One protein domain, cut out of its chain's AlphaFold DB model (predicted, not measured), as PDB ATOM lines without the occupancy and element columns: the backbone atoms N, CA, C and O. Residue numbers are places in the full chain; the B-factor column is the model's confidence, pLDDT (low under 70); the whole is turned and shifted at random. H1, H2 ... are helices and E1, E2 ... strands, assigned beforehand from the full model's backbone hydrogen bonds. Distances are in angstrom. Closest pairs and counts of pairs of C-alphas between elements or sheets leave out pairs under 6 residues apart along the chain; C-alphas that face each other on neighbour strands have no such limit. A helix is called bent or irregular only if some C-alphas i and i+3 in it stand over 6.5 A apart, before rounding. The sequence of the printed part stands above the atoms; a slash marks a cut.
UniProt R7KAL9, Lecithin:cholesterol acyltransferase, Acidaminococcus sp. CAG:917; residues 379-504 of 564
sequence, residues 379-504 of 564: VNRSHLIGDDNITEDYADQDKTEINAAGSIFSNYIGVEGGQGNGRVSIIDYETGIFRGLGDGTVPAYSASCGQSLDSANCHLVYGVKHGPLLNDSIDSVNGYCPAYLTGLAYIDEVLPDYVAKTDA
ATOM      1  N   VAL A 379    -136.957-136.297-118.362       88.62
ATOM      2  CA  VAL A 379    -136.672-135.595-117.112       88.62
ATOM      3  C   VAL A 379    -135.612-136.375-116.341       88.62
ATOM      4  O   VAL A 379    -135.782-137.553-116.033       88.62
ATOM      5  N   ASN A 380    -134.496-135.718-116.049       87.62
ATOM      6  CA  ASN A 380    -133.414-136.299-115.263       87.62
ATOM      7  C   ASN A 380    -133.147-135.513-113.979       87.62
ATOM      8  O   ASN A 380    -132.493-136.046-113.086       87.62
ATOM      9  N   ARG A 381    -133.686-134.292-113.847       92.12
ATOM     10  CA  ARG A 381    -133.612-133.531-112.599       92.12
ATOM     11  C   ARG A 381    -134.921-132.831-112.272       92.12
ATOM     12  O   ARG A 381    -135.585-132.345-113.181       92.12
ATOM     13  N   SER A 382    -135.226-132.700-110.985       94.00
ATOM     14  CA  SER A 382    -136.355-131.904-110.489       94.00
ATOM     15  C   SER A 382    -135.892-130.895-109.448       94.00
ATOM     16  O   SER A 382    -135.056-131.191-108.588       94.00
ATOM     17  N   HIS A 383    -136.462-129.696-109.525       94.19
ATOM     18  CA  HIS A 383    -136.220-128.603-108.593       94.19
ATOM     19  C   HIS A 383    -137.441-128.437-107.702       94.19
ATOM     20  O   HIS A 383    -138.540-128.145-108.164       94.19
ATOM     21  N   LEU A 384    -137.230-128.653-106.414       93.94
ATOM     22  CA  LEU A 384    -138.235-128.651-105.370       93.94
ATOM     23  C   LEU A 384    -138.107-127.367-104.536       93.94
ATOM     24  O   LEU A 384    -137.002-127.010-104.115       93.94
ATOM     25  N   ILE A 385    -139.224-126.680-104.281       91.94
ATOM     26  CA  ILE A 385    -139.266-125.424-103.512       91.94
ATOM     27  C   ILE A 385    -140.267-125.497-102.358       91.94
ATOM     28  O   ILE A 385    -141.329-126.095-102.500       91.94
ATOM     29  N   GLY A 386    -139.945-124.842-101.238       85.56
ATOM     30  CA  GLY A 386    -140.835-124.688-100.081       85.56
ATOM     31  C   GLY A 386    -140.268-125.281 -98.790       85.56
ATOM     32  O   GLY A 386    -139.531-126.260 -98.821       85.56
ATOM     33  N   ASP A 387    -140.609-124.676 -97.647       70.88
ATOM     34  CA  ASP A 387    -140.090-125.095 -96.333       70.88
ATOM     35  C   ASP A 387    -141.039-126.066 -95.595       70.88
ATOM     36  O   ASP A 387    -140.568-127.015 -94.975       70.88
ATOM     37  N   ASP A 388    -142.364-125.877 -95.710       67.44
ATOM     38  CA  ASP A 388    -143.383-126.680 -94.994       67.44
ATOM     39  C   ASP A 388    -144.290-127.521 -95.917       67.44
ATOM     40  O   ASP A 388    -144.964-128.444 -95.466       67.44
ATOM     41  N   ASN A 389    -144.325-127.202 -97.213       75.62
ATOM     42  CA  ASN A 389    -145.022-127.956 -98.257       75.62
ATOM     43  C   ASN A 389    -144.208-127.788 -99.533       75.62
ATOM     44  O   ASN A 389    -144.253-126.730-100.164       75.62
ATOM     45  N   ILE A 390    -143.419-128.804 -99.856       83.56
ATOM     46  CA  ILE A 390    -142.557-128.770-101.027       83.56
ATOM     47  C   ILE A 390    -143.408-129.045-102.259       83.56
ATOM     48  O   ILE A 390    -144.225-129.967-102.269       83.56
ATOM     49  N   THR A 391    -143.195-128.259-103.306       87.56
ATOM     50  CA  THR A 391    -143.764-128.484-104.636       87.56
ATOM     51  C   THR A 391    -142.650-128.533-105.667       87.56
ATOM     52  O   THR A 391    -141.573-127.969-105.458       87.56
ATOM     53  N   GLU A 392    -142.897-129.197-106.790       89.88
ATOM     54  CA  GLU A 392    -141.994-129.117-107.933       89.88
ATOM     55  C   GLU A 392    -142.153-127.746-108.605       89.88
ATOM     56  O   GLU A 392    -143.262-127.341-108.945       89.88
ATOM     57  N   ASP A 393    -141.045-127.018-108.748       87.56
ATOM     58  CA  ASP A 393    -140.966-125.737-109.460       87.56
ATOM     59  C   ASP A 393    -140.807-125.979-110.965       87.56
ATOM     60  O   ASP A 393    -141.599-125.508-111.782       87.56
ATOM     61  N   TYR A 394    -139.796-126.771-111.336       87.81
ATOM     62  CA  TYR A 394    -139.567-127.220-112.706       87.81
ATOM     63  C   TYR A 394    -138.683-128.469-112.753       87.81
ATOM     64  O   TYR A 394    -137.970-128.793-111.798       87.81
ATOM     65  N   ALA A 395    -138.695-129.128-113.910       85.56
ATOM     66  CA  ALA A 395    -137.884-130.300-114.190       85.56
ATOM     67  C   ALA A 395    -136.941-130.046-115.377       85.56
ATOM     68  O   ALA A 395    -137.346-129.491-116.405       85.56
ATOM     69  N   ASP A 396    -135.680-130.460-115.245       86.25
ATOM     70  CA  ASP A 396    -134.710-130.432-116.335       86.25
ATOM     71  C   ASP A 396    -134.747-131.744-117.109       86.25
ATOM     72  O   ASP A 396    -134.810-132.841-116.548       86.25
ATOM     73  N   GLN A 397    -134.661-131.614-118.429       85.50
ATOM     74  CA  GLN A 397    -134.572-132.745-119.338       85.50
ATOM     75  C   GLN A 397    -133.132-132.977-119.779       85.50
ATOM     76  O   GLN A 397    -132.415-132.024-120.111       85.50
ATOM     77  N   ASP A 398    -132.751-134.247-119.892       82.62
ATOM     78  CA  ASP A 398    -131.500-134.625-120.528       82.62
ATOM     79  C   ASP A 398    -131.540-134.325-122.033       82.62
ATOM     80  O   ASP A 398    -132.476-134.692-122.747       82.62
ATOM     81  N   LYS A 399    -130.489-133.665-122.520       81.69
ATOM     82  CA  LYS A 399    -130.305-133.260-123.921       81.69
ATOM     83  C   LYS A 399    -129.031-133.843-124.534       81.69
ATOM     84  O   LYS A 399    -128.602-133.362-125.582       81.69
ATOM     85  N   THR A 400    -128.425-134.840-123.889       83.12
ATOM     86  CA  THR A 400    -127.205-135.513-124.352       83.12
ATOM     87  C   THR A 400    -127.359-136.013-125.786       83.12
ATOM     88  O   THR A 400    -128.336-136.685-126.102       83.12
ATOM     89  N   GLU A 401    -126.411-135.687-126.665       84.44
ATOM     90  CA  GLU A 401    -126.429-136.168-128.049       84.44
ATOM     91  C   GLU A 401    -125.827-137.576-128.146       84.44
ATOM     92  O   GLU A 401    -124.754-137.840-127.604       84.44
ATOM     93  N   ILE A 402    -126.503-138.474-128.860       79.69
ATOM     94  CA  ILE A 402    -126.096-139.867-129.059       79.69
ATOM     95  C   ILE A 402    -126.080-140.157-130.557       79.69
ATOM     96  O   ILE A 402    -127.025-139.827-131.275       79.69
ATOM     97  N   ASN A 403    -125.012-140.799-131.026       79.44
ATOM     98  CA  ASN A 403    -124.868-141.208-132.418       79.44
ATOM     99  C   ASN A 403    -125.306-142.671-132.596       79.44
ATOM    100  O   ASN A 403    -124.744-143.564-131.966       79.44
ATOM    101  N   ALA A 404    -126.290-142.906-133.462       72.31
ATOM    102  CA  ALA A 404    -126.828-144.224-133.793       72.31
ATOM    103  C   ALA A 404    -126.122-144.897-134.994       72.31
ATOM    104  O   ALA A 404    -126.537-145.963-135.450       72.31
ATOM    105  N   ALA A 405    -125.070-144.289-135.553       66.56
ATOM    106  CA  ALA A 405    -124.313-144.877-136.654       66.56
ATOM    107  C   ALA A 405    -123.691-146.227-136.247       66.56
ATOM    108  O   ALA A 405    -122.989-146.320-135.244       66.56
ATOM    109  N   GLY A 406    -123.922-147.267-137.052       58.72
ATOM    110  CA  GLY A 406    -123.434-148.625-136.792       58.72
ATOM    111  C   GLY A 406    -124.324-149.477-135.879       58.72
ATOM    112  O   GLY A 406    -124.027-150.656-135.714       58.72
ATOM    113  N   SER A 407    -125.410-148.933-135.310       64.88
ATOM    114  CA  SER A 407    -126.381-149.715-134.528       64.88
ATOM    115  C   SER A 407    -127.456-150.353-135.420       64.88
ATOM    116  O   SER A 407    -127.441-150.184-136.647       64.88
ATOM    117  N   ILE A 408    -128.429-151.043-134.810       55.56
ATOM    118  CA  ILE A 408    -129.625-151.572-135.488       55.56
ATOM    119  C   ILE A 408    -130.288-150.506-136.388       55.56
ATOM    120  O   ILE A 408    -130.689-150.790-137.514       55.56
ATOM    121  N   PHE A 409    -130.253-149.238-135.969       58.75
ATOM    122  CA  PHE A 409    -130.688-148.075-136.745       58.75
ATOM    123  C   PHE A 409    -130.064-148.015-138.155       58.75
ATOM    124  O   PHE A 409    -130.757-147.810-139.156       58.75
ATOM    125  N   SER A 410    -128.748-148.226-138.249       52.00
ATOM    126  CA  SER A 410    -128.005-148.145-139.510       52.00
ATOM    127  C   SER A 410    -128.294-149.308-140.464       52.00
ATOM    128  O   SER A 410    -128.204-149.128-141.678       52.00
ATOM    129  N   ASN A 411    -128.721-150.459-139.933       50.00
ATOM    130  CA  ASN A 411    -129.050-151.651-140.717       50.00
ATOM    131  C   ASN A 411    -130.456-151.601-141.338       50.00
ATOM    132  O   ASN A 411    -130.681-152.239-142.366       50.00
ATOM    133  N   TYR A 412    -131.389-150.833-140.759       49.06
ATOM    134  CA  TYR A 412    -132.796-150.827-141.191       49.06
ATOM    135  C   TYR A 412    -133.290-149.492-141.780       49.06
ATOM    136  O   TYR A 412    -134.267-149.495-142.532       49.06
ATOM    137  N   ILE A 413    -132.619-148.363-141.504       49.12
ATOM    138  CA  ILE A 413    -133.128-147.016-141.849       49.12
ATOM    139  C   ILE A 413    -132.133-146.184-142.673       49.12
ATOM    140  O   ILE A 413    -132.546-145.443-143.560       49.12
ATOM    141  N   GLY A 414    -130.825-146.324-142.428       46.41
ATOM    142  CA  GLY A 414    -129.771-145.481-143.020       46.41
ATOM    143  C   GLY A 414    -129.278-145.867-144.424       46.41
ATOM    144  O   GLY A 414    -128.239-145.369-144.856       46.41
ATOM    145  N   VAL A 415    -129.970-146.764-145.136       42.28
ATOM    146  CA  VAL A 415    -129.562-147.271-146.461       42.28
ATOM    147  C   VAL A 415    -130.483-146.783-147.581       42.28
ATOM    148  O   VAL A 415    -131.702-146.704-147.428       42.28
ATOM    149  N   GLU A 416    -129.902-146.489-148.747       37.88
ATOM    150  CA  GLU A 416    -130.638-146.131-149.964       37.88
ATOM    151  C   GLU A 416    -131.600-147.278-150.347       37.88
ATOM    152  O   GLU A 416    -131.174-148.357-150.752       37.88
ATOM    153  N   GLY A 417    -132.912-147.063-150.161       42.00
ATOM    154  CA  GLY A 417    -133.957-148.085-150.349       42.00
ATOM    155  C   GLY A 417    -134.565-148.667-149.060       42.00
ATOM    156  O   GLY A 417    -135.460-149.510-149.153       42.00
ATOM    157  N   GLY A 418    -134.132-148.213-147.877       40.72
ATOM    158  CA  GLY A 418    -134.749-148.539-146.585       40.72
ATOM    159  C   GLY A 418    -136.185-148.007-146.447       40.72
ATOM    160  O   GLY A 418    -136.558-146.995-147.054       40.72
ATOM    161  N   GLN A 419    -137.027-148.701-145.670       39.81
ATOM    162  CA  GLN A 419    -138.411-148.273-145.435       39.81
ATOM    163  C   GLN A 419    -138.430-147.040-144.519       39.81
ATOM    164  O   GLN A 419    -138.143-147.111-143.330       39.81
ATOM    165  N   GLY A 420    -138.739-145.890-145.116       41.91
ATOM    166  CA  GLY A 420    -138.655-144.564-144.493       41.91
ATOM    167  C   GLY A 420    -138.507-143.451-145.532       41.91
ATOM    168  O   GLY A 420    -138.981-142.337-145.320       41.91
ATOM    169  N   ASN A 421    -137.978-143.785-146.717       37.12
ATOM    170  CA  ASN A 421    -137.915-142.876-147.861       37.12
ATOM    171  C   ASN A 421    -139.320-142.530-148.391       37.12
ATOM    172  O   ASN A 421    -139.843-143.167-149.307       37.12
ATOM    173  N   GLY A 422    -139.928-141.490-147.811       38.28
ATOM    174  CA  GLY A 422    -140.989-140.711-148.452       38.28
ATOM    175  C   GLY A 422    -142.263-140.429-147.651       38.28
ATOM    176  O   GLY A 422    -143.160-139.811-148.223       38.28
ATOM    177  N   ARG A 423    -142.405-140.849-146.380       36.81
ATOM    178  CA  ARG A 423    -143.643-140.564-145.605       36.81
ATOM    179  C   ARG A 423    -143.486-140.092-144.159       36.81
ATOM    180  O   ARG A 423    -144.473-139.619-143.607       36.81
ATOM    181  N   VAL A 424    -142.296-140.147-143.564       37.72
ATOM    182  CA  VAL A 424    -142.065-139.677-142.189       37.72
ATOM    183  C   VAL A 424    -140.737-138.918-142.154       37.72
ATOM    184  O   VAL A 424    -139.676-139.527-142.185       37.72
ATOM    185  N   SER A 425    -140.784-137.583-142.152       39.59
ATOM    186  CA  SER A 425    -139.592-136.742-141.983       39.59
ATOM    187  C   SER A 425    -139.310-136.569-140.489       39.59
ATOM    188  O   SER A 425    -139.751-135.589-139.882       39.59
ATOM    189  N   ILE A 426    -138.627-137.528-139.863       49.69
ATOM    190  CA  ILE A 426    -138.051-137.287-138.535       49.69
ATOM    191  C   ILE A 426    -136.613-136.823-138.764       49.69
ATOM    192  O   ILE A 426    -135.758-137.612-139.149       49.69
ATOM    193  N   ILE A 427    -136.378-135.527-138.551       46.72
ATOM    194  CA  ILE A 427    -135.120-134.806-138.831       46.72
ATOM    195  C   ILE A 427    -133.887-135.537-138.268       46.72
ATOM    196  O   ILE A 427    -132.842-135.602-138.913       46.72
ATOM    197  N   ASP A 428    -134.021-136.147-137.093       57.47
ATOM    198  CA  ASP A 428    -132.919-136.821-136.400       57.47
ATOM    199  C   ASP A 428    -132.549-138.173-137.042       57.47
ATOM    200  O   ASP A 428    -131.391-138.589-136.998       57.47
ATOM    201  N   TYR A 429    -133.487-138.824-137.743       59.41
ATOM    202  CA  TYR A 429    -133.232-140.088-138.449       59.41
ATOM    203  C   TYR A 429    -132.438-139.883-139.748       59.41
ATOM    204  O   TYR A 429    -131.797-140.810-140.230       59.41
ATOM    205  N   GLU A 430    -132.429-138.678-140.318       58.19
ATOM    206  CA  GLU A 430    -131.586-138.374-141.483       58.19
ATOM    207  C   GLU A 430    -130.113-138.199-141.085       58.19
ATOM    208  O   GLU A 430    -129.211-138.500-141.867       58.19
ATOM    209  N   THR A 431    -129.862-137.721-139.862       66.94
ATOM    210  CA  THR A 431    -128.505-137.479-139.350       66.94
ATOM    211  C   THR A 431    -127.947-138.661-138.556       66.94
ATOM    212  O   THR A 431    -126.728-138.794-138.446       66.94
ATOM    213  N   GLY A 432    -128.820-139.507-137.997       67.25
ATOM    214  CA  GLY A 432    -128.453-140.555-137.043       67.25
ATOM    215  C   GLY A 432    -128.030-140.011-135.675       67.25
ATOM    216  O   GLY A 432    -127.488-140.762-134.867       67.25
ATOM    217  N   ILE A 433    -128.247-138.719-135.415       74.25
ATOM    218  CA  ILE A 433    -127.915-138.057-134.154       74.25
ATOM    219  C   ILE A 433    -129.214-137.794-133.403       74.25
ATOM    220  O   ILE A 433    -130.073-137.048-133.863       74.25
ATOM    221  N   PHE A 434    -129.326-138.384-132.221       78.12
ATOM    222  CA  PHE A 434    -130.482-138.274-131.343       78.12
ATOM    223  C   PHE A 434    -130.140-137.500-130.076       78.12
ATOM    224  O   PHE A 434    -128.971-137.417-129.704       78.12
ATOM    225  N   ARG A 435    -131.149-136.953-129.385       80.44
ATOM    226  CA  ARG A 435    -130.943-136.189-128.146       80.44
ATOM    227  C   ARG A 435    -131.754-136.723-126.967       80.44
ATOM    228  O   ARG A 435    -132.960-136.913-127.088       80.44
ATOM    229  N   GLY A 436    -131.078-136.863-125.831       84.06
ATOM    230  CA  GLY A 436    -131.581-137.345-124.546       84.06
ATOM    231  C   GLY A 436    -131.240-138.817-124.291       84.06
ATOM    232  O   GLY A 436    -131.469-139.672-125.149       84.06
ATOM    233  N   LEU A 437    -130.695-139.131-123.111       88.62
ATOM    234  CA  LEU A 437    -130.475-140.501-122.635       88.62
ATOM    235  C   LEU A 437    -131.733-141.019-121.940       88.62
ATOM    236  O   LEU A 437    -131.767-141.224-120.726       88.62
ATOM    237  N   GLY A 438    -132.778-141.240-122.724       89.81
ATOM    238  CA  GLY A 438    -133.986-141.908-122.267       89.81
ATOM    239  C   GLY A 438    -135.098-141.880-123.309       89.81
ATOM    240  O   GLY A 438    -134.898-141.460-124.453       89.81
ATOM    241  N   ASP A 439    -136.272-142.337-122.889       87.44
ATOM    242  CA  ASP A 439    -137.442-142.568-123.744       87.44
ATOM    243  C   ASP A 439    -138.584-141.547-123.552       87.44
ATOM    244  O   ASP A 439    -139.682-141.703-124.091       87.44
ATOM    245  N   GLY A 440    -138.328-140.468-122.815       86.25
ATOM    246  CA  GLY A 440    -139.308-139.459-122.426       86.25
ATOM    247  C   GLY A 440    -139.915-139.658-121.037       86.25
ATOM    248  O   GLY A 440    -140.510-138.710-120.543       86.25
ATOM    249  N   THR A 441    -139.730-140.825-120.409       88.38
ATOM    250  CA  THR A 441    -140.236-141.143-119.057       88.38
ATOM    251  C   THR A 441    -139.155-141.765-118.177       88.38
ATOM    252  O   THR A 441    -139.008-141.411-117.010       88.38
ATOM    253  N   VAL A 442    -138.360-142.689-118.717       93.25
ATOM    254  CA  VAL A 442    -137.330-143.422-117.977       93.25
ATOM    255  C   VAL A 442    -135.942-143.063-118.509       93.25
ATOM    256  O   VAL A 442    -135.688-143.160-119.716       93.25
ATOM    257  N   PRO A 443    -135.020-142.610-117.638       94.06
ATOM    258  CA  PRO A 443    -133.629-142.399-118.019       94.06
ATOM    259  C   PRO A 443    -132.952-143.721-118.400       94.06
ATOM    260  O   PRO A 443    -133.143-144.736-117.731       94.06
ATOM    261  N   ALA A 444    -132.098-143.705-119.423       93.62
ATOM    262  CA  ALA A 444    -131.468-144.909-119.972       93.62
ATOM    263  C   ALA A 444    -130.673-145.701-118.922       93.62
ATOM    264  O   ALA A 444    -130.782-146.922-118.854       93.62
ATOM    265  N   TYR A 445    -129.937-145.006-118.049       94.56
ATOM    266  CA  TYR A 445    -129.196-145.640-116.956       94.56
ATOM    267  C   TYR A 445    -130.089-146.142-115.818       94.56
ATOM    268  O   TYR A 445    -129.676-147.028-115.083       94.56
ATOM    269  N   SER A 446    -131.315-145.634-115.666       96.69
ATOM    270  CA  SER A 446    -132.288-146.290-114.785       96.69
ATOM    271  C   SER A 446    -132.770-147.597-115.413       96.69
ATOM    272  O   SER A 446    -132.783-148.632-114.751       96.69
ATOM    273  N   ALA A 447    -133.057-147.578-116.720       96.81
ATOM    274  CA  ALA A 447    -133.502-148.754-117.463       96.81
ATOM    275  C   ALA A 447    -132.458-149.873-117.571       96.81
ATOM    276  O   ALA A 447    -132.827-151.043-117.541       96.81
ATOM    277  N   SER A 448    -131.167-149.540-117.639       95.69
ATOM    278  CA  SER A 448    -130.068-150.518-117.621       95.69
ATOM    279  C   SER A 448    -129.645-150.950-116.212       95.69
ATOM    280  O   SER A 448    -128.695-151.726-116.062       95.69
ATOM    281  N   CYS A 449    -130.302-150.430-115.172       94.38
ATOM    282  CA  CYS A 449    -129.890-150.588-113.781       94.38
ATOM    283  C   CYS A 449    -128.437-150.132-113.512       94.38
ATOM    284  O   CYS A 449    -127.640-150.808-112.863       94.38
ATOM    285  N   GLY A 450    -128.062-148.980-114.064       91.88
ATOM    286  CA  GLY A 450    -126.750-148.355-113.895       91.88
ATOM    287  C   GLY A 450    -125.636-149.003-114.717       91.88
ATOM    288  O   GLY A 450    -124.494-148.547-114.661       91.88
ATOM    289  N   GLN A 451    -125.941-150.044-115.497       92.06
ATOM    290  CA  GLN A 451    -124.966-150.659-116.389       92.06
ATOM    291  C   GLN A 451    -124.601-149.724-117.535       92.06
ATOM    292  O   GLN A 451    -125.395-148.886-117.977       92.06
ATOM    293  N   SER A 452    -123.384-149.915-118.043       91.12
ATOM    294  CA  SER A 452    -122.933-149.224-119.239       91.12
ATOM    295  C   SER A 452    -123.824-149.573-120.430       91.12
ATOM    296  O   SER A 452    -124.157-150.739-120.636       91.12
ATOM    297  N   LEU A 453    -124.189-148.569-121.225       89.44
ATOM    298  CA  LEU A 453    -125.090-148.719-122.377       89.44
ATOM    299  C   LEU A 453    -124.433-149.432-123.573       89.44
ATOM    300  O   LEU A 453    -125.108-149.703-124.558       89.44
ATOM    301  N   ASP A 454    -123.130-149.716-123.500       87.44
ATOM    302  CA  ASP A 454    -122.383-150.548-124.453       87.44
ATOM    303  C   ASP A 454    -122.276-152.022-124.015       87.44
ATOM    304  O   ASP A 454    -121.662-152.827-124.718       87.44
ATOM    305  N   SER A 455    -122.861-152.386-122.866       88.25
ATOM    306  CA  SER A 455    -122.948-153.779-122.417       88.25
ATOM    307  C   SER A 455    -123.701-154.627-123.446       88.25
ATOM    308  O   SER A 455    -124.689-154.174-124.018       88.25
ATOM    309  N   ALA A 456    -123.269-155.875-123.650       87.75
ATOM    310  CA  ALA A 456    -123.830-156.762-124.677       87.75
ATOM    311  C   ALA A 456    -125.340-157.018-124.525       87.75
ATOM    312  O   ALA A 456    -126.024-157.233-125.516       87.75
ATOM    313  N   ASN A 457    -125.846-156.953-123.295       90.88
ATOM    314  CA  ASN A 457    -127.251-157.153-122.956       90.88
ATOM    315  C   ASN A 457    -128.060-155.846-122.843       90.88
ATOM    316  O   ASN A 457    -129.140-155.832-122.250       90.88
ATOM    317  N   CYS A 458    -127.525-154.723-123.334       91.81
ATOM    318  CA  CYS A 458    -128.217-153.438-123.405       91.81
ATOM    319  C   CYS A 458    -128.604-153.128-124.858       91.81
ATOM    320  O   CYS A 458    -127.766-152.790-125.692       91.81
ATOM    321  N   HIS A 459    -129.903-153.190-125.143       89.56
ATOM    322  CA  HIS A 459    -130.489-153.035-126.474       89.56
ATOM    323  C   HIS A 459    -131.108-151.650-126.635       89.56
ATOM    324  O   HIS A 459    -132.170-151.359-126.080       89.56
ATOM    325  N   LEU A 460    -130.433-150.767-127.375       87.56
ATOM    326  CA  LEU A 460    -130.821-149.359-127.489       87.56
ATOM    327  C   LEU A 460    -131.844-149.115-128.610       87.56
ATOM    328  O   LEU A 460    -131.554-149.270-129.795       87.56
ATOM    329  N   VAL A 461    -133.025-148.626-128.236       84.25
ATOM    330  CA  VAL A 461    -134.109-148.247-129.149       84.25
ATOM    331  C   VAL A 461    -134.092-146.731-129.360       84.25
ATOM    332  O   VAL A 461    -134.443-145.956-128.472       84.25
ATOM    333  N   TYR A 462    -133.679-146.288-130.547       80.06
ATOM    334  CA  TYR A 462    -133.443-144.870-130.834       80.06
ATOM    335  C   TYR A 462    -134.694-144.145-131.318       80.06
ATOM    336  O   TYR A 462    -135.342-144.570-132.273       80.06
ATOM    337  N   GLY A 463    -134.979-142.989-130.717       73.69
ATOM    338  CA  GLY A 463    -135.984-142.051-131.205       73.69
ATOM    339  C   GLY A 463    -137.428-142.494-130.976       73.69
ATOM    340  O   GLY A 463    -138.344-141.862-131.514       73.69
ATOM    341  N   VAL A 464    -137.648-143.497-130.125       76.25
ATOM    342  CA  VAL A 464    -138.969-144.011-129.745       76.25
ATOM    343  C   VAL A 464    -139.328-143.534-128.339       76.25
ATOM    344  O   VAL A 464    -138.467-143.439-127.469       76.25
ATOM    345  N   LYS A 465    -140.594-143.153-128.132       79.69
ATOM    346  CA  LYS A 465    -141.094-142.766-126.805       79.69
ATOM    347  C   LYS A 465    -141.363-144.000-125.935       79.69
ATOM    348  O   LYS A 465    -141.552-145.089-126.460       79.69
ATOM    349  N   HIS A 466    -141.486-143.793-124.629       86.00
ATOM    350  CA  HIS A 466    -141.696-144.835-123.624       86.00
ATOM    351  C   HIS A 466    -142.818-145.841-123.954       86.00
ATOM    352  O   HIS A 466    -142.596-147.049-123.935       86.00
ATOM    353  N   GLY A 467    -144.022-145.361-124.291       77.25
ATOM    354  CA  GLY A 467    -145.170-146.229-124.598       77.25
ATOM    355  C   GLY A 467    -144.948-147.140-125.819       77.25
ATOM    356  O   GLY A 467    -145.105-148.354-125.700       77.25
ATOM    357  N   PRO A 468    -144.543-146.598-126.983       72.75
ATOM    358  CA  PRO A 468    -144.296-147.399-128.185       72.75
ATOM    359  C   PRO A 468    -143.097-148.363-128.142       72.75
ATOM    360  O   PRO A 468    -142.864-149.050-129.131       72.75
ATOM    361  N   LEU A 469    -142.334-148.462-127.043       75.50
ATOM    362  CA  LEU A 469    -141.198-149.394-126.960       75.50
ATOM    363  C   LEU A 469    -141.578-150.853-127.259       75.50
ATOM    364  O   LEU A 469    -140.733-151.601-127.740       75.50
ATOM    365  N   LEU A 470    -142.832-151.241-127.025       73.06
ATOM    366  CA  LEU A 470    -143.337-152.598-127.262       73.06
ATOM    367  C   LEU A 470    -144.668-152.639-128.029       73.06
ATOM    368  O   LEU A 470    -145.414-153.613-127.963       73.06
ATOM    369  N   ASN A 471    -144.951-151.590-128.805       65.25
ATOM    370  CA  ASN A 471    -146.172-151.480-129.594       65.25
ATOM    371  C   ASN A 471    -145.898-150.844-130.970       65.25
ATOM    372  O   ASN A 471    -145.257-149.799-131.055       65.25
ATOM    373  N   ASP A 472    -146.445-151.439-132.034       52.47
ATOM    374  CA  ASP A 472    -146.487-150.892-133.400       52.47
ATOM    375  C   ASP A 472    -147.766-150.049-133.618       52.47
ATOM    376  O   ASP A 472    -148.604-150.349-134.471       52.47
ATOM    377  N   SER A 473    -147.982-149.013-132.793       44.81
ATOM    378  CA  SER A 473    -149.194-148.180-132.879       44.81
ATOM    379  C   SER A 473    -148.965-146.818-133.523       44.81
ATOM    380  O   SER A 473    -147.951-146.143-133.341       44.81
ATOM    381  N   ILE A 474    -149.993-146.405-134.266       39.41
ATOM    382  CA  ILE A 474    -150.235-145.029-134.684       39.41
ATOM    383  C   ILE A 474    -150.850-144.315-133.485       39.41
ATOM    384  O   ILE A 474    -151.993-144.601-133.136       39.41
ATOM    385  N   ASP A 475    -150.154-143.343-132.909       39.72
ATOM    386  CA  ASP A 475    -150.822-142.351-132.074       39.72
ATOM    387  C   ASP A 475    -150.854-141.013-132.815       39.72
ATOM    388  O   ASP A 475    -149.851-140.548-133.366       39.72
ATOM    389  N   SER A 476    -152.032-140.394-132.832       33.81
ATOM    390  CA  SER A 476    -152.314-139.081-133.421       33.81
ATOM    391  C   SER A 476    -151.407-137.958-132.891       33.81
ATOM    392  O   SER A 476    -151.295-136.909-133.525       33.81
ATOM    393  N   VAL A 477    -150.718-138.204-131.772       34.41
ATOM    394  CA  VAL A 477    -149.735-137.312-131.143       34.41
ATOM    395  C   VAL A 477    -148.279-137.654-131.525       34.41
ATOM    396  O   VAL A 477    -147.412-136.784-131.445       34.41
ATOM    397  N   ASN A 478    -147.982-138.889-131.961       39.44
ATOM    398  CA  ASN A 478    -146.608-139.420-132.052       39.44
ATOM    399  C   ASN A 478    -146.162-139.910-133.444       39.44
ATOM    400  O   ASN A 478    -144.976-140.172-133.627       39.44
ATOM    401  N   GLY A 479    -147.055-139.974-134.437       41.09
ATOM    402  CA  GLY A 479    -146.699-140.445-135.782       41.09
ATOM    403  C   GLY A 479    -146.458-141.961-135.855       41.09
ATOM    404  O   GLY A 479    -146.490-142.663-134.851       41.09
ATOM    405  N   TYR A 480    -146.282-142.484-137.073       42.28
ATOM    406  CA  TYR A 480    -146.076-143.916-137.334       42.28
ATOM    407  C   TYR A 480    -144.669-144.359-136.897       42.28
ATOM    408  O   TYR A 480    -143.689-143.830-137.426       42.28
ATOM    409  N   CYS A 481    -144.573-145.332-135.982       52.22
ATOM    410  CA  CYS A 481    -143.317-145.978-135.591       52.22
ATOM    411  C   CYS A 481    -143.399-147.494-135.855       52.22
ATOM    412  O   CYS A 481    -143.867-148.223-134.987       52.22
ATOM    413  N   PRO A 482    -142.994-147.967-137.047       55.59
ATOM    414  CA  PRO A 482    -143.091-149.378-137.410       55.59
ATOM    415  C   PRO A 482    -142.356-150.307-136.433       55.59
ATOM    416  O   PRO A 482    -141.328-149.920-135.885       55.59
ATOM    417  N   ALA A 483    -142.808-151.559-136.301       56.25
ATOM    418  CA  ALA A 483    -142.226-152.564-135.395       56.25
ATOM    419  C   ALA A 483    -140.692-152.733-135.492       56.25
ATOM    420  O   ALA A 483    -140.032-152.963-134.484       56.25
ATOM    421  N   TYR A 484    -140.094-152.556-136.678       56.94
ATOM    422  CA  TYR A 484    -138.634-152.621-136.864       56.94
ATOM    423  C   TYR A 484    -137.866-151.428-136.260       56.94
ATOM    424  O   TYR A 484    -136.639-151.398-136.306       56.94
ATOM    425  N   LEU A 485    -138.574-150.423-135.740       58.12
ATOM    426  CA  LEU A 485    -138.021-149.261-135.044       58.12
ATOM    427  C   LEU A 485    -138.197-149.327-133.531       58.12
ATOM    428  O   LEU A 485    -137.633-148.487-132.838       58.12
ATOM    429  N   THR A 486    -138.992-150.268-133.023       71.88
ATOM    430  CA  THR A 486    -139.292-150.390-131.594       71.88
ATOM    431  C   THR A 486    -138.424-151.469-130.954       71.88
ATOM    432  O   THR A 486    -137.605-152.113-131.613       71.88
ATOM    433  N   GLY A 487    -138.613-151.699-129.655       68.81
ATOM    434  CA  GLY A 487    -137.965-152.799-128.950       68.81
ATOM    435  C   GLY A 487    -138.314-154.178-129.512       68.81
ATOM    436  O   GLY A 487    -137.561-155.122-129.299       68.81
ATOM    437  N   LEU A 488    -139.412-154.302-130.271       74.44
ATOM    438  CA  LEU A 488    -139.821-155.562-130.896       74.44
ATOM    439  C   LEU A 488    -138.765-156.103-131.869       74.44
ATOM    440  O   LEU A 488    -138.651-157.314-132.016       74.44
ATOM    441  N   ALA A 489    -137.950-155.236-132.478       72.50
ATOM    442  CA  ALA A 489    -136.862-155.661-133.357       72.50
ATOM    443  C   ALA A 489    -135.835-156.566-132.647       72.50
ATOM    444  O   ALA A 489    -135.247-157.439-133.282       72.50
ATOM    445  N   TYR A 490    -135.654-156.390-131.335       77.44
ATOM    446  CA  TYR A 490    -134.714-157.178-130.541       77.44
ATOM    447  C   TYR A 490    -135.259-158.547-130.132       77.44
ATOM    448  O   TYR A 490    -134.472-159.445-129.848       77.44
ATOM    449  N   ILE A 491    -136.580-158.753-130.161       79.38
ATOM    450  CA  ILE A 491    -137.172-160.074-129.900       79.38
ATOM    451  C   ILE A 491    -136.644-161.091-130.914       79.38
ATOM    452  O   ILE A 491    -136.188-162.164-130.529       79.38
ATOM    453  N   ASP A 492    -136.635-160.728-132.197       74.56
ATOM    454  CA  ASP A 492    -136.174-161.609-133.274       74.56
ATOM    455  C   ASP A 492    -134.662-161.867-133.254       74.56
ATOM    456  O   ASP A 492    -134.208-162.892-133.764       74.56
ATOM    457  N   GLU A 493    -133.883-160.953-132.674       75.94
ATOM    458  CA  GLU A 493    -132.432-161.088-132.543       75.94
ATOM    459  C   GLU A 493    -132.051-161.965-131.348       75.94
ATOM    460  O   GLU A 493    -131.224-162.863-131.479       75.94
ATOM    461  N   VAL A 494    -132.683-161.728-130.199       82.38
ATOM    462  CA  VAL A 494    -132.274-162.297-128.912       82.38
ATOM    463  C   VAL A 494    -132.940-163.642-128.642       82.38
ATOM    464  O   VAL A 494    -132.300-164.596-128.201       82.38
ATOM    465  N   LEU A 495    -134.244-163.755-128.899       84.25
ATOM    466  CA  LEU A 495    -135.025-164.909-128.462       84.25
ATOM    467  C   LEU A 495    -134.578-166.266-129.051       84.25
ATOM    468  O   LEU A 495    -134.673-167.270-128.334       84.25
ATOM    469  N   PRO A 496    -134.045-166.354-130.289       85.00
ATOM    470  CA  PRO A 496    -133.502-167.605-130.822       85.00
ATOM    471  C   PRO A 496    -132.382-168.250-129.989       85.00
ATOM    472  O   PRO A 496    -132.153-169.453-130.148       85.00
ATOM    473  N   ASP A 497    -131.702-167.494-129.121       83.50
ATOM    474  CA  ASP A 497    -130.651-168.012-128.234       83.50
ATOM    475  C   ASP A 497    -131.210-168.614-126.931       83.50
ATOM    476  O   ASP A 497    -130.556-169.442-126.292       83.50
ATOM    477  N   TYR A 498    -132.449-168.265-126.569       83.94
ATOM    478  CA  TYR A 498    -133.122-168.705-125.338       83.94
ATOM    479  C   TYR A 498    -134.189-169.778-125.570       83.94
ATOM    480  O   TYR A 498    -134.650-170.414-124.619       83.94
ATOM    481  N   VAL A 499    -134.585-170.003-126.822       81.88
ATOM    482  CA  VAL A 499    -135.568-171.021-127.203       81.88
ATOM    483  C   VAL A 499    -134.865-172.214-127.847       81.88
ATOM    484  O   VAL A 499    -133.983-172.073-128.694       81.88
ATOM    485  N   ALA A 500    -135.265-173.427-127.462       65.81
ATOM    486  CA  ALA A 500    -134.760-174.632-128.105       65.81
ATOM    487  C   ALA A 500    -135.221-174.670-129.571       65.81
ATOM    488  O   ALA A 500    -136.417-174.723-129.850       65.81
ATOM    489  N   LYS A 501    -134.271-174.680-130.512       56.69
ATOM    490  CA  LYS A 501    -134.582-174.816-131.941       56.69
ATOM    491  C   LYS A 501    -135.285-176.153-132.184       56.69
ATOM    492  O   LYS A 501    -134.713-177.214-131.938       56.69
ATOM    493  N   THR A 502    -136.519-176.113-132.663       53.69
ATOM    494  CA  THR A 502    -137.266-177.295-133.105       53.69
ATOM    495  C   THR A 502    -136.748-177.791-134.458       53.69
ATOM    496  O   THR A 502    -136.212-177.019-135.253       53.69
ATOM    497  N   ASP A 503    -136.968-179.071-134.782       40.91
ATOM    498  CA  ASP A 503    -136.606-179.638-136.095       40.91
ATOM    499  C   ASP A 503    -137.236-178.860-137.273       40.91
ATOM    500  O   ASP A 503    -136.662-178.793-138.358       40.91
ATOM    501  N   ALA A 504    -138.397-178.226-137.066       42.75
ATOM    502  CA  ALA A 504    -139.056-177.376-138.060       42.75
ATOM    503  C   ALA A 504    -138.367-176.006-138.240       42.75
ATOM    504  O   ALA A 504    -138.312-175.493-139.358       42.75
TER     505      ALA A 504
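AT A GLANCE: This is residues 379 to 504 of the 564 residues of the protein "Lecithin:cholesterol acyltransferase" of Acidaminococcus sp. CAG:917 (UniProt R7KAL9). A long two-stranded hairpin, E1 and E2, makes an arm at one end of a loose body of short strands, short helices and loops; at the other end the longest helix, H5, leads out, with residues 495 to 504 sticking out free. In the body, strand E5 is in the middle, and H1, H4, H5 and E4, which is paired with E3, each come near it at one place. The printed part has 126 residues, with five named helices and five named strands in the order E1 E2 E3 H1 H2 E4 H3 E5 H4 H5; both sheets, E1 - E2 and E3 - E4, are antiparallel. The class is mixed, helices and strands, with 54 of the 126 residues in named elements. The whole is loose, with a radius of gyration of the C-alphas of 17.8 A, and elongated, spanning 67 by 39 by 27 A.

HOW THE PARTS SIT: E1, residues 379 to 385, and E2, residues 391 to 397, form a hairpin; they are antiparallel at 154 degrees, with N 383 and O 394 at 2.9 A and N 393 and O 383 at 2.8 A, within hydrogen-bond range. Both are apart from the other named elements. E3, residues 401 to 403, and E4, residues 433 to 435, are antiparallel at 148 degrees, with N 402 and O 434 at 2.8 A. The closest C-alphas of E4 and H2, residues 427 to 431, are those of Phe 434 and Asp 428, 5.8 A. E5, residues 458 to 462, pairs with no named strand. Its C-alpha of Tyr 462 is 7.2 A from that of Phe 434 in E4, and 7.3 A from that of Phe 409 in H1, residues 408 to 412; these are the closest C-alphas of each pair of elements. H4, residues 467 to 470, and H5, residues 488 to 498, are close but not clearly touching, with the closest C-alphas, those of Leu 470 and Leu 488, 5.9 A apart. H3, residues 444 to 447, is apart from E5. The O i to N i+4 pair of H1 is within hydrogen-bond range, against 0 of 1 in H2 and 2 of 7 in H5, where O i to N i+3 gives 2 of 2 and 4 of 8; H3 and H4 are too short for an i+4 pair.

IN THESE COORDINATES: E1 begins at C-alpha 379 (-136.672, -135.595, -117.112) and is 17.2 A long; E2 is 17.9 A. E5, 12.5 A long, ends at C-alpha 462 (-133.443, -144.870, -130.834). H5, 15.8 A long, ends at C-alpha 498 (-133.122, -168.705, -125.338). H4 is irregular, with C-alphas 467 and 470 7.1 A apart; H5 is irregular, but only just, with C-alphas 493 and 496 6.8 A apart.

THE WHOLE: The C-alphas farthest apart, those of Asp 387 and Asp 503, are 67.6 A apart. The printed part has no cut. The links H1 to H2 and H4 to H5 are long, with 14 and 17 residues. The mean pLDDT of the printed part is 71.0; 50 residues are under 70, among them residues 405 to 432 and 471 to 485.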